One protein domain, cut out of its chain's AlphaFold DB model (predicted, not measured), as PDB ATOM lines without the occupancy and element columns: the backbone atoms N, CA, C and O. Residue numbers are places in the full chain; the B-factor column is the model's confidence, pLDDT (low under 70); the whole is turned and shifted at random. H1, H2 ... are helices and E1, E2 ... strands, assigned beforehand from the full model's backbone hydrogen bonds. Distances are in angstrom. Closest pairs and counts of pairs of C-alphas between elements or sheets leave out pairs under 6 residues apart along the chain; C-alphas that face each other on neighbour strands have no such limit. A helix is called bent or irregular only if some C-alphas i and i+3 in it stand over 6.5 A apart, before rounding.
ATOM      1  N   GLY A   2     -47.994 -15.309  32.020       66.50
ATOM      2  CA  GLY A   2     -47.567 -13.948  32.415       66.50
ATOM      3  C   GLY A   2     -48.485 -13.181  33.387       66.50
ATOM      4  O   GLY A   2     -47.991 -12.478  34.268       66.50
ATOM      5  N   THR A   3     -49.810 -13.346  33.300       71.38
ATOM      6  CA  THR A   3     -50.764 -12.644  34.184       71.38
ATOM      7  C   THR A   3     -50.645 -13.089  35.644       71.38
ATOM      8  O   THR A   3     -50.667 -12.257  36.547       71.38
ATOM      9  N   TRP A   4     -50.451 -14.391  35.878       64.81
ATOM     10  CA  TRP A   4     -50.279 -14.963  37.218       64.81
ATOM     11  C   TRP A   4     -48.946 -14.539  37.845       64.81
ATOM     12  O   TRP A   4     -48.917 -14.074  38.981       64.81
ATOM     13  N   GLN A   5     -47.861 -14.577  37.062       66.00
ATOM     14  CA  GLN A   5     -46.544 -14.090  37.483       66.00
ATOM     15  C   GLN A   5     -46.584 -12.606  37.872       66.00
ATOM     16  O   GLN A   5     -46.077 -12.219  38.922       66.00
ATOM     17  N   SER A   6     -47.253 -11.781  37.062       73.81
ATOM     18  CA  SER A   6     -47.420 -10.348  37.335       73.81
ATOM     19  C   SER A   6     -48.240 -10.089  38.603       73.81
ATOM     20  O   SER A   6     -47.892  -9.220  39.398       73.81
ATOM     21  N   ALA A   7     -49.320 -10.846  38.822       73.50
ATOM     22  CA  ALA A   7     -50.143 -10.726  40.024       73.50
ATOM     23  C   ALA A   7     -49.384 -11.146  41.296       73.50
ATOM     24  O   ALA A   7     -49.510 -10.492  42.331       73.50
ATOM     25  N   GLN A   8     -48.553 -12.188  41.211       71.81
ATOM     26  CA  GLN A   8     -47.734 -12.658  42.326       71.81
ATOM     27  C   GLN A   8     -46.687 -11.614  42.745       71.81
ATOM     28  O   GLN A   8     -46.591 -11.299  43.931       71.81
ATOM     29  N   TRP A   9     -45.969 -11.015  41.787       74.69
ATOM     30  CA  TRP A   9     -45.029  -9.920  42.062       74.69
ATOM     31  C   TRP A   9     -45.711  -8.716  42.720       74.69
ATOM     32  O   TRP A   9     -45.221  -8.216  43.733       74.69
ATOM     33  N   ARG A  10     -46.882  -8.299  42.217       77.94
ATOM     34  CA  ARG A  10     -47.658  -7.193  42.808       77.94
ATOM     35  C   ARG A  10     -48.140  -7.509  44.229       77.94
ATOM     36  O   ARG A  10     -48.057  -6.651  45.097       77.94
ATOM     37  N   SER A  11     -48.601  -8.734  44.488       72.06
ATOM     38  CA  SER A  11     -49.040  -9.177  45.825       72.06
ATOM     39  C   SER A  11     -47.896  -9.168  46.844       72.06
ATOM     40  O   SER A  11     -48.067  -8.710  47.974       72.06
ATOM     41  N   LEU A  12     -46.704  -9.612  46.430       67.06
ATOM     42  CA  LEU A  12     -45.497  -9.555  47.256       67.06
ATOM     43  C   LEU A  12     -45.114  -8.103  47.578       67.06
ATOM     44  O   LEU A  12     -44.871  -7.788  48.743       67.06
ATOM     45  N   GLN A  13     -45.122  -7.219  46.577       71.62
ATOM     46  CA  GLN A  13     -44.867  -5.783  46.750       71.62
ATOM     47  C   GLN A  13     -45.872  -5.107  47.686       71.62
ATOM     48  O   GLN A  13     -45.492  -4.250  48.476       71.62
ATOM     49  N   HIS A  14     -47.138  -5.521  47.648       68.88
ATOM     50  CA  HIS A  14     -48.194  -4.920  48.458       68.88
ATOM     51  C   HIS A  14     -48.126  -5.303  49.950       68.88
ATOM     52  O   HIS A  14     -48.659  -4.589  50.793       68.88
ATOM     53  N   LYS A  15     -47.471  -6.422  50.300       61.69
ATOM     54  CA  LYS A  15     -47.455  -6.978  51.667       61.69
ATOM     55  C   LYS A  15     -46.266  -6.549  52.548       61.69
ATOM     56  O   LYS A  15     -46.194  -7.017  53.686       61.69
ATOM     57  N   ARG A  16     -45.323  -5.702  52.100       55.56
ATOM     58  CA  ARG A  16     -44.160  -5.295  52.931       55.56
ATOM     59  C   ARG A  16     -43.742  -3.824  52.802       55.56
ATOM     60  O   ARG A  16     -43.581  -3.311  51.708       55.56
ATOM     61  N   TYR A  17     -43.422  -3.233  53.960       55.84
ATOM     62  CA  TYR A  17     -42.741  -1.941  54.173       55.84
ATOM     63  C   TYR A  17     -41.203  -1.993  54.004       55.84
ATOM     64  O   TYR A  17     -40.515  -1.035  54.339       55.84
ATOM     65  N   ALA A  18     -40.629  -3.095  53.517       56.12
ATOM     66  CA  ALA A  18     -39.181  -3.252  53.399       56.12
ATOM     67  C   ALA A  18     -38.807  -3.645  51.972       56.12
ATOM     68  O   ALA A  18     -39.363  -4.604  51.429       56.12
ATOM     69  N   SER A  19     -37.857  -2.901  51.398       55.47
ATOM     70  CA  SER A  19     -37.234  -3.185  50.108       55.47
ATOM     71  C   SER A  19     -36.878  -4.664  50.023       55.47
ATOM     72  O   SER A  19     -36.199  -5.198  50.906       55.47
ATOM     73  N   PHE A  20     -37.334  -5.335  48.970       54.56
ATOM     74  CA  PHE A  20     -36.844  -6.671  48.666       54.56
ATOM     75  C   PHE A  20     -35.314  -6.616  48.598       54.56
ATOM     76  O   PHE A  20     -34.753  -5.770  47.906       54.56
ATOM     77  N   GLY A  21     -34.637  -7.513  49.322       62.44
ATOM     78  CA  GLY A  21     -33.266  -7.882  48.967       62.44
ATOM     79  C   GLY A  21     -33.224  -8.469  47.543       62.44
ATOM     80  O   GLY A  21     -34.283  -8.632  46.933       62.44
ATOM     81  N   PRO A  22     -32.044  -8.832  47.013       59.72
ATOM     82  CA  PRO A  22     -31.830  -9.147  45.596       59.72
ATOM     83  C   PRO A  22     -32.439 -10.507  45.219       59.72
ATOM     84  O   PRO A  22     -31.752 -11.517  45.072       59.72
ATOM     85  N   ILE A  23     -33.765 -10.582  45.163       60.44
ATOM     86  CA  ILE A  23     -34.487 -11.719  44.606       60.44
ATOM     87  C   ILE A  23     -34.662 -11.417  43.122       60.44
ATOM     88  O   ILE A  23     -35.628 -10.769  42.729       60.44
ATOM     89  N   ASP A  24     -33.722 -11.897  42.311       63.19
ATOM     90  CA  ASP A  24     -33.714 -11.655  40.861       63.19
ATOM     91  C   ASP A  24     -34.730 -12.534  40.110       63.19
ATOM     92  O   ASP A  24     -35.120 -12.233  38.985       63.19
ATOM     93  N   PHE A  25     -35.179 -13.637  40.723       65.25
ATOM     94  CA  PHE A  25     -36.084 -14.588  40.084       65.25
ATOM     95  C   PHE A  25     -36.969 -15.335  41.094       65.25
ATOM     96  O   PHE A  25     -36.543 -15.673  42.201       65.25
ATOM     97  N   LEU A  26     -38.207 -15.623  40.677       66.19
ATOM     98  CA  LEU A  26     -39.138 -16.509  41.376       66.19
ATOM     99  C   LEU A  26     -39.298 -17.806  40.566       66.19
ATOM    100  O   LEU A  26     -39.746 -17.730  39.418       66.19
ATOM    101  N   PRO A  27     -38.974 -18.985  41.129       64.88
ATOM    102  CA  PRO A  27     -39.221 -20.254  40.454       64.88
ATOM    103  C   PRO A  27     -40.712 -20.427  40.142       64.88
ATOM    104  O   PRO A  27     -41.564 -20.120  40.975       64.88
ATOM    105  N   GLN A  28     -41.022 -20.932  38.943       65.19
ATOM    106  CA  GLN A  28     -42.363 -21.362  38.535       65.19
ATOM    107  C   GLN A  28     -42.355 -22.842  38.147       65.19
ATOM    108  O   GLN A  28     -41.547 -23.255  37.322       65.19
ATOM    109  N   GLY A  29     -43.243 -23.644  38.735       67.75
ATOM    110  CA  GLY A  29     -43.399 -25.063  38.401       67.75
ATOM    111  C   GLY A  29     -43.941 -25.864  39.582       67.75
ATOM    112  O   GLY A  29     -43.514 -25.658  40.717       67.75
ATOM    113  N   ARG A  30     -44.892 -26.774  39.324       73.81
ATOM    114  CA  ARG A  30     -45.597 -27.507  40.389       73.81
ATOM    115  C   ARG A  30     -44.631 -28.329  41.243       73.81
ATOM    116  O   ARG A  30     -44.654 -28.205  42.461       73.81
ATOM    117  N   ASP A  31     -43.727 -29.053  40.590       81.12
ATOM    118  CA  ASP A  31     -42.679 -29.838  41.229       81.12
ATOM    119  C   ASP A  31     -41.316 -29.485  40.633       81.12
ATOM    120  O   ASP A  31     -41.153 -29.382  39.418       81.12
ATOM    121  N   TRP A  32     -40.334 -29.297  41.510       83.50
ATOM    122  CA  TRP A  32     -38.948 -29.014  41.157       83.50
ATOM    123  C   TRP A  32     -38.077 -30.195  41.561       83.50
ATOM    124  O   TRP A  32     -38.071 -30.605  42.726       83.50
ATOM    125  N   GLN A  33     -37.314 -30.725  40.609       85.12
ATOM    126  CA  GLN A  33     -36.398 -31.843  40.816       85.12
ATOM    127  C   GLN A  33     -34.987 -31.459  40.379       85.12
ATOM    128  O   GLN A  33     -34.798 -30.743  39.399       85.12
ATOM    129  N   PHE A  34     -33.999 -31.941  41.125       82.06
ATOM    130  CA  PHE A  34     -32.600 -31.914  40.732       82.06
ATOM    131  C   PHE A  34     -32.247 -33.266  40.127       82.06
ATOM    132  O   PHE A  34     -32.459 -34.293  40.772       82.06
ATOM    133  N   VAL A  35     -31.709 -33.264  38.914       82.69
ATOM    134  CA  VAL A  35     -31.249 -34.469  38.222       82.69
ATOM    135  C   VAL A  35     -29.777 -34.273  37.900       82.69
ATOM    136  O   VAL A  35     -29.390 -33.219  37.401       82.69
ATOM    137  N   ALA A  36     -28.967 -35.274  38.221       82.25
ATOM    138  CA  ALA A  36     -27.551 -35.307  37.882       82.25
ATOM    139  C   ALA A  36     -27.303 -36.434  36.881       82.25
ATOM    140  O   ALA A  36     -28.057 -37.405  36.847       82.25
ATOM    141  N   SER A  37     -26.243 -36.317  36.095       83.50
ATOM    142  CA  SER A  37     -25.766 -37.381  35.218       83.50
ATOM    143  C   SER A  37     -24.290 -37.632  35.459       83.50
ATOM    144  O   SER A  37     -23.548 -36.696  35.754       83.50
ATOM    145  N   ILE A  38     -23.877 -38.883  35.304       85.31
ATOM    146  CA  ILE A  38     -22.472 -39.297  35.303       85.31
ATOM    147  C   ILE A  38     -22.179 -40.063  34.017       85.31
ATOM    148  O   ILE A  38     -23.112 -40.523  33.359       85.31
ATOM    149  N   LEU A  39     -20.905 -40.192  33.663       83.69
ATOM    150  CA  LEU A  39     -20.482 -41.149  32.647       83.69
ATOM    151  C   LEU A  39     -20.323 -42.524  33.305       83.69
ATOM    152  O   LEU A  39     -19.799 -42.616  34.417       83.69
ATOM    153  N   ASP A  40     -20.835 -43.566  32.656       85.62
ATOM    154  CA  ASP A  40     -20.580 -44.949  33.055       85.62
ATOM    155  C   ASP A  40     -19.192 -45.425  32.588       85.62
ATOM    156  O   ASP A  40     -18.420 -44.681  31.988       85.62
ATOM    157  N   GLU A  41     -18.871 -46.686  32.865       91.38
ATOM    158  CA  GLU A  41     -17.607 -47.335  32.481       91.38
ATOM    159  C   GLU A  41     -17.339 -47.390  30.964       91.38
ATOM    160  O   GLU A  41     -16.223 -47.706  30.559       91.38
ATOM    161  N   ASN A  42     -18.338 -47.079  30.129       91.06
ATOM    162  CA  ASN A  42     -18.243 -47.031  28.669       91.06
ATOM    163  C   ASN A  42     -18.422 -45.602  28.123       91.06
ATOM    164  O   ASN A  42     -18.828 -45.436  26.968       91.06
ATOM    165  N   ASP A  43     -18.198 -44.579  28.955       85.56
ATOM    166  CA  ASP A  43     -18.367 -43.159  28.626       85.56
ATOM    167  C   ASP A  43     -19.791 -42.775  28.184       85.56
ATOM    168  O   ASP A  43     -20.002 -41.775  27.487       85.56
ATOM    169  N   LYS A  44     -20.813 -43.541  28.589       85.38
ATOM    170  CA  LYS A  44     -22.210 -43.196  28.294       85.38
ATOM    171  C   LYS A  44     -22.823 -42.370  29.422       85.38
ATOM    172  O   LYS A  44     -22.690 -42.731  30.591       85.38
ATOM    173  N   PRO A  45     -23.562 -41.292  29.103       83.06
ATOM    174  CA  PRO A  45     -24.240 -40.497  30.114       83.06
ATOM    175  C   PRO A  45     -25.415 -41.273  30.719       83.06
ATOM    176  O   PRO A  45     -26.380 -41.613  30.032       83.06
ATOM    177  N   VAL A  46     -25.361 -41.498  32.030       88.25
ATOM    178  CA  VAL A  46     -26.418 -42.126  32.825       88.25
ATOM    179  C   VAL A  46     -27.015 -41.096  33.774       88.25
ATOM    180  O   VAL A  46     -26.307 -40.444  34.543       88.25
ATOM    181  N   LEU A  47     -28.342 -40.958  33.734       85.12
ATOM    182  CA  LEU A  47     -29.080 -40.100  34.657       85.12
ATOM    183  C   LEU A  47     -29.205 -40.776  36.021       85.12
ATOM    184  O   LEU A  47     -29.744 -41.875  36.155       85.12
ATOM    185  N   LEU A  48     -28.755 -40.074  37.052       81.81
ATOM    186  CA  LEU A  48     -28.990 -40.438  38.437       81.81
ATOM    187  C   LEU A  48     -30.437 -40.124  38.819       81.81
ATOM    188  O   LEU A  48     -31.079 -39.221  38.275       81.81
ATOM    189  N   LYS A  49     -30.953 -40.864  39.804       83.00
ATOM    190  CA  LYS A  49     -32.315 -40.674  40.307       83.00
ATOM    191  C   LYS A  49     -32.528 -39.220  40.738       83.00
ATOM    192  O   LYS A  49     -31.805 -38.703  41.589       83.00
ATOM    193  N   GLY A  50     -33.560 -38.592  40.177       81.50
ATOM    194  CA  GLY A  50     -33.929 -37.223  40.508       81.50
ATOM    195  C   GLY A  50     -34.280 -37.060  41.989       81.50
ATOM    196  O   GLY A  50     -35.025 -37.858  42.562       81.50
ATOM    197  N   VAL A  51     -33.760 -36.003  42.607       83.88
ATOM    198  CA  VAL A  51     -34.061 -35.623  43.990       83.88
ATOM    199  C   VAL A  51     -35.075 -34.488  43.976       83.88
ATOM    200  O   VAL A  51     -34.832 -33.432  43.393       83.88
ATOM    201  N   GLN A  52     -36.214 -34.668  44.646       86.12
ATOM    202  CA  GLN A  52     -37.218 -33.612  44.727       86.12
ATOM    203  C   GLN A  52     -36.728 -32.463  45.609       86.12
ATOM    204  O   GLN A  52     -36.472 -32.644  46.802       86.12
ATOM    205  N   LEU A  53     -36.617 -31.273  45.019       87.00
ATOM    206  CA  LEU A  53     -36.181 -30.046  45.681       87.00
ATOM    207  C   LEU A  53     -37.332 -29.354  46.410       87.00
ATOM    208  O   LEU A  53     -37.125 -28.821  47.496       87.00
ATOM    209  N   GLY A  54     -38.537 -29.412  45.858       88.12
ATOM    210  CA  GLY A  54     -39.731 -28.795  46.426       88.12
ATOM    211  C   GLY A  54     -40.735 -28.486  45.326       88.12
ATOM    212  O   GLY A  54     -40.773 -29.189  44.317       88.12
ATOM    213  N   GLY A  55     -41.532 -27.443  45.512       86.06
ATOM    214  CA  GLY A  55     -42.599 -27.077  44.583       86.06
ATOM    215  C   GLY A  55     -43.097 -25.661  44.823       86.06
ATOM    216  O   GLY A  55     -42.846 -25.081  45.882       86.06
ATOM    217  N   THR A  56     -43.777 -25.093  43.830       83.94
ATOM    218  CA  THR A  56     -44.343 -23.733  43.903       83.94
ATOM    219  C   THR A  56     -45.865 -23.744  44.033       83.94
ATOM    220  O   THR A  56     -46.506 -22.709  43.874       83.94
ATOM    221  N   ASP A  57     -46.449 -24.915  44.274       82.94
ATOM    222  CA  ASP A  57     -47.887 -25.143  44.423       82.94
ATOM    223  C   ASP A  57     -48.384 -24.985  45.869       82.94
ATOM    224  O   ASP A  57     -49.590 -24.904  46.088       82.94
ATOM    225  N   SER A  58     -47.483 -24.903  46.853       82.62
ATOM    226  CA  SER A  58     -47.823 -24.555  48.236       82.62
ATOM    227  C   SER A  58     -46.692 -23.814  48.948       82.62
ATOM    228  O   SER A  58     -45.512 -24.050  48.688       82.62
ATOM    229  N   GLU A  59     -47.037 -22.947  49.906       78.44
ATOM    230  CA  GLU A  59     -46.048 -22.223  50.722       78.44
ATOM    231  C   GLU A  59     -45.083 -23.181  51.437       78.44
ATOM    232  O   GLU A  59     -43.870 -22.970  51.429       78.44
ATOM    233  N   LEU A  60     -45.600 -24.297  51.964       84.44
ATOM    234  CA  LEU A  60     -44.809 -25.331  52.640       84.44
ATOM    235  C   LEU A  60     -43.776 -26.002  51.727       84.44
ATOM    236  O   LEU A  60     -42.743 -26.455  52.215       84.44
ATOM    237  N   LYS A  61     -44.025 -26.060  50.416       83.06
ATOM    238  CA  LYS A  61     -43.079 -26.592  49.427       83.06
ATOM    239  C   LYS A  61     -42.111 -25.527  48.896       83.06
ATOM    240  O   LYS A  61     -41.003 -25.879  48.482       83.06
ATOM    241  N   ILE A  62     -42.479 -24.245  48.971       83.31
ATOM    242  CA  ILE A  62     -41.639 -23.112  48.548       83.31
ATOM    243  C   ILE A  62     -40.449 -22.918  49.497       83.31
ATOM    244  O   ILE A  62     -39.317 -22.757  49.039       83.31
ATOM    245  N   TYR A  63     -40.665 -22.963  50.814       82.56
ATOM    246  CA  TYR A  63     -39.578 -22.795  51.789       82.56
ATOM    247  C   TYR A  63     -38.409 -23.786  51.601       82.56
ATOM    248  O   TYR A  63     -37.264 -23.331  51.472       82.56
ATOM    249  N   PRO A  64     -38.631 -25.118  51.538       86.56
ATOM    250  CA  PRO A  64     -37.550 -26.069  51.309       86.56
ATOM    251  C   PRO A  64     -36.932 -25.922  49.913       86.56
ATOM    252  O   PRO A  64     -35.716 -26.089  49.794       86.56
ATOM    253  N   LEU A  65     -37.713 -25.546  48.889       87.88
ATOM    254  CA  LEU A  65     -37.198 -25.260  47.546       87.88
ATOM    255  C   LEU A  65     -36.155 -24.134  47.586       87.88
ATOM    256  O   LEU A  65     -35.025 -24.330  47.140       87.88
ATOM    257  N   ILE A  66     -36.491 -22.988  48.186       85.44
ATOM    258  CA  ILE A  66     -35.576 -21.840  48.288       85.44
ATOM    259  C   ILE A  66     -34.317 -22.210  49.083       85.44
ATOM    260  O   ILE A  66     -33.202 -21.892  48.665       85.44
ATOM    261  N   LEU A  67     -34.469 -22.897  50.221       87.94
ATOM    262  CA  LEU A  67     -33.330 -23.298  51.050       87.94
ATOM    263  C   LEU A  67     -32.374 -24.230  50.292       87.94
ATOM    264  O   LEU A  67     -31.154 -24.050  50.348       87.94
ATOM    265  N   ARG A  68     -32.918 -25.219  49.577       89.69
ATOM    266  CA  ARG A  68     -32.125 -26.179  48.803       89.69
ATOM    267  C   ARG A  68     -31.457 -25.522  47.600       89.69
ATOM    268  O   ARG A  68     -30.281 -25.790  47.385       89.69
ATOM    269  N   LEU A  69     -32.131 -24.609  46.899       88.50
ATOM    270  CA  LEU A  69     -31.524 -23.824  45.815       88.50
ATOM    271  C   LEU A  69     -30.358 -22.963  46.313       88.50
ATOM    272  O   LEU A  69     -29.308 -22.930  45.677       88.50
ATOM    273  N   ARG A  70     -30.490 -22.316  47.478       87.81
ATOM    274  CA  ARG A  70     -29.388 -21.541  48.079       87.81
ATOM    275  C   ARG A  70     -28.187 -22.418  48.424       87.81
ATOM    276  O   ARG A  70     -27.056 -22.049  48.124       87.81
ATOM    277  N   ARG A  71     -28.428 -23.587  49.029       90.06
ATOM    278  CA  ARG A  71     -27.364 -24.559  49.328       90.06
ATOM    279  C   ARG A  71     -26.717 -25.100  48.056       90.06
ATOM    280  O   ARG A  71     -25.500 -25.218  48.020       90.06
ATOM    281  N   LEU A  72     -27.516 -25.397  47.032       88.94
ATOM    282  CA  LEU A  72     -27.032 -25.883  45.743       88.94
ATOM    283  C   LEU A  72     -26.160 -24.836  45.051       88.94
ATOM    284  O   LEU A  72     -25.047 -25.164  44.664       88.94
ATOM    285  N   LYS A  73     -26.609 -23.574  44.978       89.56
ATOM    286  CA  LYS A  73     -25.805 -22.460  44.447       89.56
ATOM    287  C   LYS A  73     -24.448 -22.391  45.139       89.56
ATOM    288  O   LYS A  73     -23.428 -22.298  44.470       89.56
ATOM    289  N   ARG A  74     -24.451 -22.443  46.473       91.06
ATOM    290  CA  ARG A  74     -23.219 -22.389  47.258       91.06
ATOM    291  C   ARG A  74     -22.276 -23.541  46.900       91.06
ATOM    292  O   ARG A  74     -21.143 -23.276  46.535       91.06
ATOM    293  N   ARG A  75     -22.767 -24.785  46.903       89.19
ATOM    294  CA  ARG A  75     -21.965 -25.966  46.531       89.19
ATOM    295  C   ARG A  75     -21.452 -25.922  45.094       89.19
ATOM    296  O   ARG A  75     -20.334 -26.336  44.840       89.19
ATOM    297  N   ILE A  76     -22.249 -25.416  44.150       89.88
ATOM    298  CA  ILE A  76     -21.796 -25.243  42.763       89.88
ATOM    299  C   ILE A  76     -20.571 -24.340  42.720       89.88
ATOM    300  O   ILE A  76     -19.590 -24.707  42.094       89.88
ATOM    301  N   VAL A  77     -20.612 -23.199  43.401       92.50
ATOM    302  CA  VAL A  77     -19.509 -22.232  43.374       92.50
ATOM    303  C   VAL A  77     -18.297 -22.723  44.167       92.50
ATOM    304  O   VAL A  77     -17.174 -22.565  43.703       92.50
ATOM    305  N   GLU A  78     -18.520 -23.292  45.349       93.38
ATOM    306  CA  GLU A  78     -17.445 -23.651  46.282       93.38
ATOM    307  C   GLU A  78     -16.805 -25.005  45.952       93.38
ATOM    308  O   GLU A  78     -15.585 -25.122  45.995       93.38
ATOM    309  N   ASP A  79     -17.611 -26.008  45.591       90.62
ATOM    310  CA  ASP A  79     -17.161 -27.403  45.529       90.62
ATOM    311  C   ASP A  79     -17.057 -27.931  44.091       90.62
ATOM    312  O   ASP A  79     -16.131 -28.671  43.772       90.62
ATOM    313  N   TYR A  80     -18.014 -27.593  43.217       86.06
ATOM    314  CA  TYR A  80     -18.103 -28.203  41.880       86.06
ATOM    315  C   TYR A  80     -17.441 -27.377  40.778       86.06
ATOM    316  O   TYR A  80     -16.911 -27.945  39.828       86.06
ATOM    317  N   TRP A  81     -17.472 -26.049  40.879       89.44
ATOM    318  CA  TRP A  81     -16.925 -25.170  39.851       89.44
ATOM    319  C   TRP A  81     -15.401 -25.285  39.714       89.44
ATOM    320  O   TRP A  81     -14.952 -25.449  38.581       89.44
ATOM    321  N   PRO A  82     -14.596 -25.282  40.798       92.62
ATOM    322  CA  PRO A  82     -13.147 -25.417  40.666       92.62
ATOM    323  C   PRO A  82     -12.694 -26.691  39.925       92.62
ATOM    324  O   PRO A  82     -11.985 -26.541  38.930       92.62
ATOM    325  N   PRO A  83     -13.127 -27.915  40.307       88.31
ATOM    326  CA  PRO A  83     -12.726 -29.122  39.586       88.31
ATOM    327  C   PRO A  83     -13.312 -29.180  38.172       88.31
ATOM    328  O   PRO A  83     -12.681 -29.694  37.262       88.31
ATOM    329  N   PHE A  84     -14.499 -28.610  37.931       84.81
ATOM    330  CA  PHE A  84     -15.043 -28.540  36.572       84.81
ATOM    331  C   PHE A  84     -14.161 -27.690  35.645       84.81
ATOM    332  O   PHE A  84     -13.917 -28.062  34.497       84.81
ATOM    333  N   VAL A  85     -13.659 -26.556  36.135       87.44
ATOM    334  CA  VAL A  85     -12.758 -25.695  35.360       87.44
ATOM    335  C   VAL A  85     -11.430 -26.400  35.074       87.44
ATOM    336  O   VAL A  85     -10.982 -26.370  33.926       87.44
ATOM    337  N   SER A  86     -10.831 -27.057  36.073       90.00
ATOM    338  CA  SER A  86      -9.548 -27.749  35.896       90.00
ATOM    339  C   SER A  86      -9.665 -29.000  35.030       90.00
ATOM    340  O   SER A  86      -8.867 -29.181  34.112       90.00
ATOM    341  N   ASP A  87     -10.665 -29.840  35.290       84.81
ATOM    342  CA  ASP A  87     -10.701 -31.210  34.772       84.81
ATOM    343  C   ASP A  87     -11.501 -31.315  33.468       84.81
ATOM    344  O   ASP A  87     -11.227 -32.186  32.645       84.81
ATOM    345  N   VAL A  88     -12.494 -30.436  33.266       82.94
ATOM    346  CA  VAL A  88     -13.379 -30.478  32.088       82.94
ATOM    347  C   VAL A  88     -13.061 -29.362  31.106       82.94
ATOM    348  O   VAL A  88     -12.947 -29.613  29.908       82.94
ATOM    349  N   LEU A  89     -12.938 -28.122  31.587       84.12
ATOM    350  CA  LEU A  89     -12.655 -26.989  30.703       84.12
ATOM    351  C   LEU A  89     -11.161 -26.846  30.388       84.12
ATOM    352  O   LEU A  89     -10.827 -26.212  29.389       84.12
TER     353      LEU A  89
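AT A GLANCE: This is residues 2 to 89 of the 92 residues of an uncharacterized protein of Fusarium oxysporum f. sp. cubense (strain race 1) (UniProt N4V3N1). A narrow two-stranded ribbon and a long bent helix make an open V: E1 and E2 run out along the ribbon, E3 and E4 come back beside them, and H2 starts near the E1 and E4 end, where the first part of its arm H2a packs on E4, before it draws away from the ribbon. A separate helix, H1, lies off the closed end of the V, joined to the ribbon by a long loop of which residues 15 to 19 stick out. The printed part has 88 residues with two named helices and four named strands, in the order H1, E1, E2, E3, E4, H2. The strands make two antiparallel sheets of two, E1 - E4 and E2 - E3, and the class is mixed, helices and strands. The whole is loose, with a radius of gyration of the C-alphas of 17.4 A and spans of 54 by 25 by 23 A.

IN THESE COORDINATES: E1, residues 32 to 34, begins at C-alpha 32, (-38.948, -29.014, 41.157), and E4, residues 51 to 54, measures 9.2 A. E2 is residues 37 to 39 and E3 residues 45 to 47. H2, residues 59 to 89, was assigned as one helix by its hydrogen bonds but is bent: C-alphas 78 and 81 are 6.6 A apart. Its arm H2a, residues 59 to 78, measures 29.0 A, and its arm H2b, residues 81 to 89, measures 10.3 A and ends at C-alpha 89, (-12.655, -26.989, 30.703). H1, residues 2 to 14, measures 18.4 A from C-alpha 2 at (-47.567, -13.948, 32.415).

HOW THE PARTS SIT: E1 and E4 are antiparallel neighbours at 147 degrees, with N 34 and O 51 at 2.8 A and N 51 and O 34 at 2.8 A, within hydrogen-bond range. E1 runs on into E2 across a break of 2 residues, at 21 degrees. E2 and E3 form an antiparallel hairpin, also at 147 degrees, with N 46 and O 38 within hydrogen-bond range at 2.8 A. H2a has 8 pairs of C-alphas within 8 A of E4, the closest those of Gly 54 and Leu 65, 4.5 A apart. H2a and H2b stand at a steep tilt of 60 degrees. H2a and H2b are both apart from E2 and from E3, and H1 is apart from both arms. Every O i to N i+4 pair is within hydrogen-bond range in H1, against 15 of 16 in H2a and 4 of 5 in H2b.

THE WHOLE: The two C-alphas farthest apart, those of Tyr 17 and Asn 42, are 57.3 A apart. The printed part has no cut. The link from H1 to E1, 17 residues, is long, and the other four links are tight. Residues 13 to 19 and 77 to 83 stand free, the latter belonging to H2. The mean pLDDT of the printed part is 79.4, and it is under 70 at residue 2, residues 4 to 5, residue 12 and residues 14 to 29.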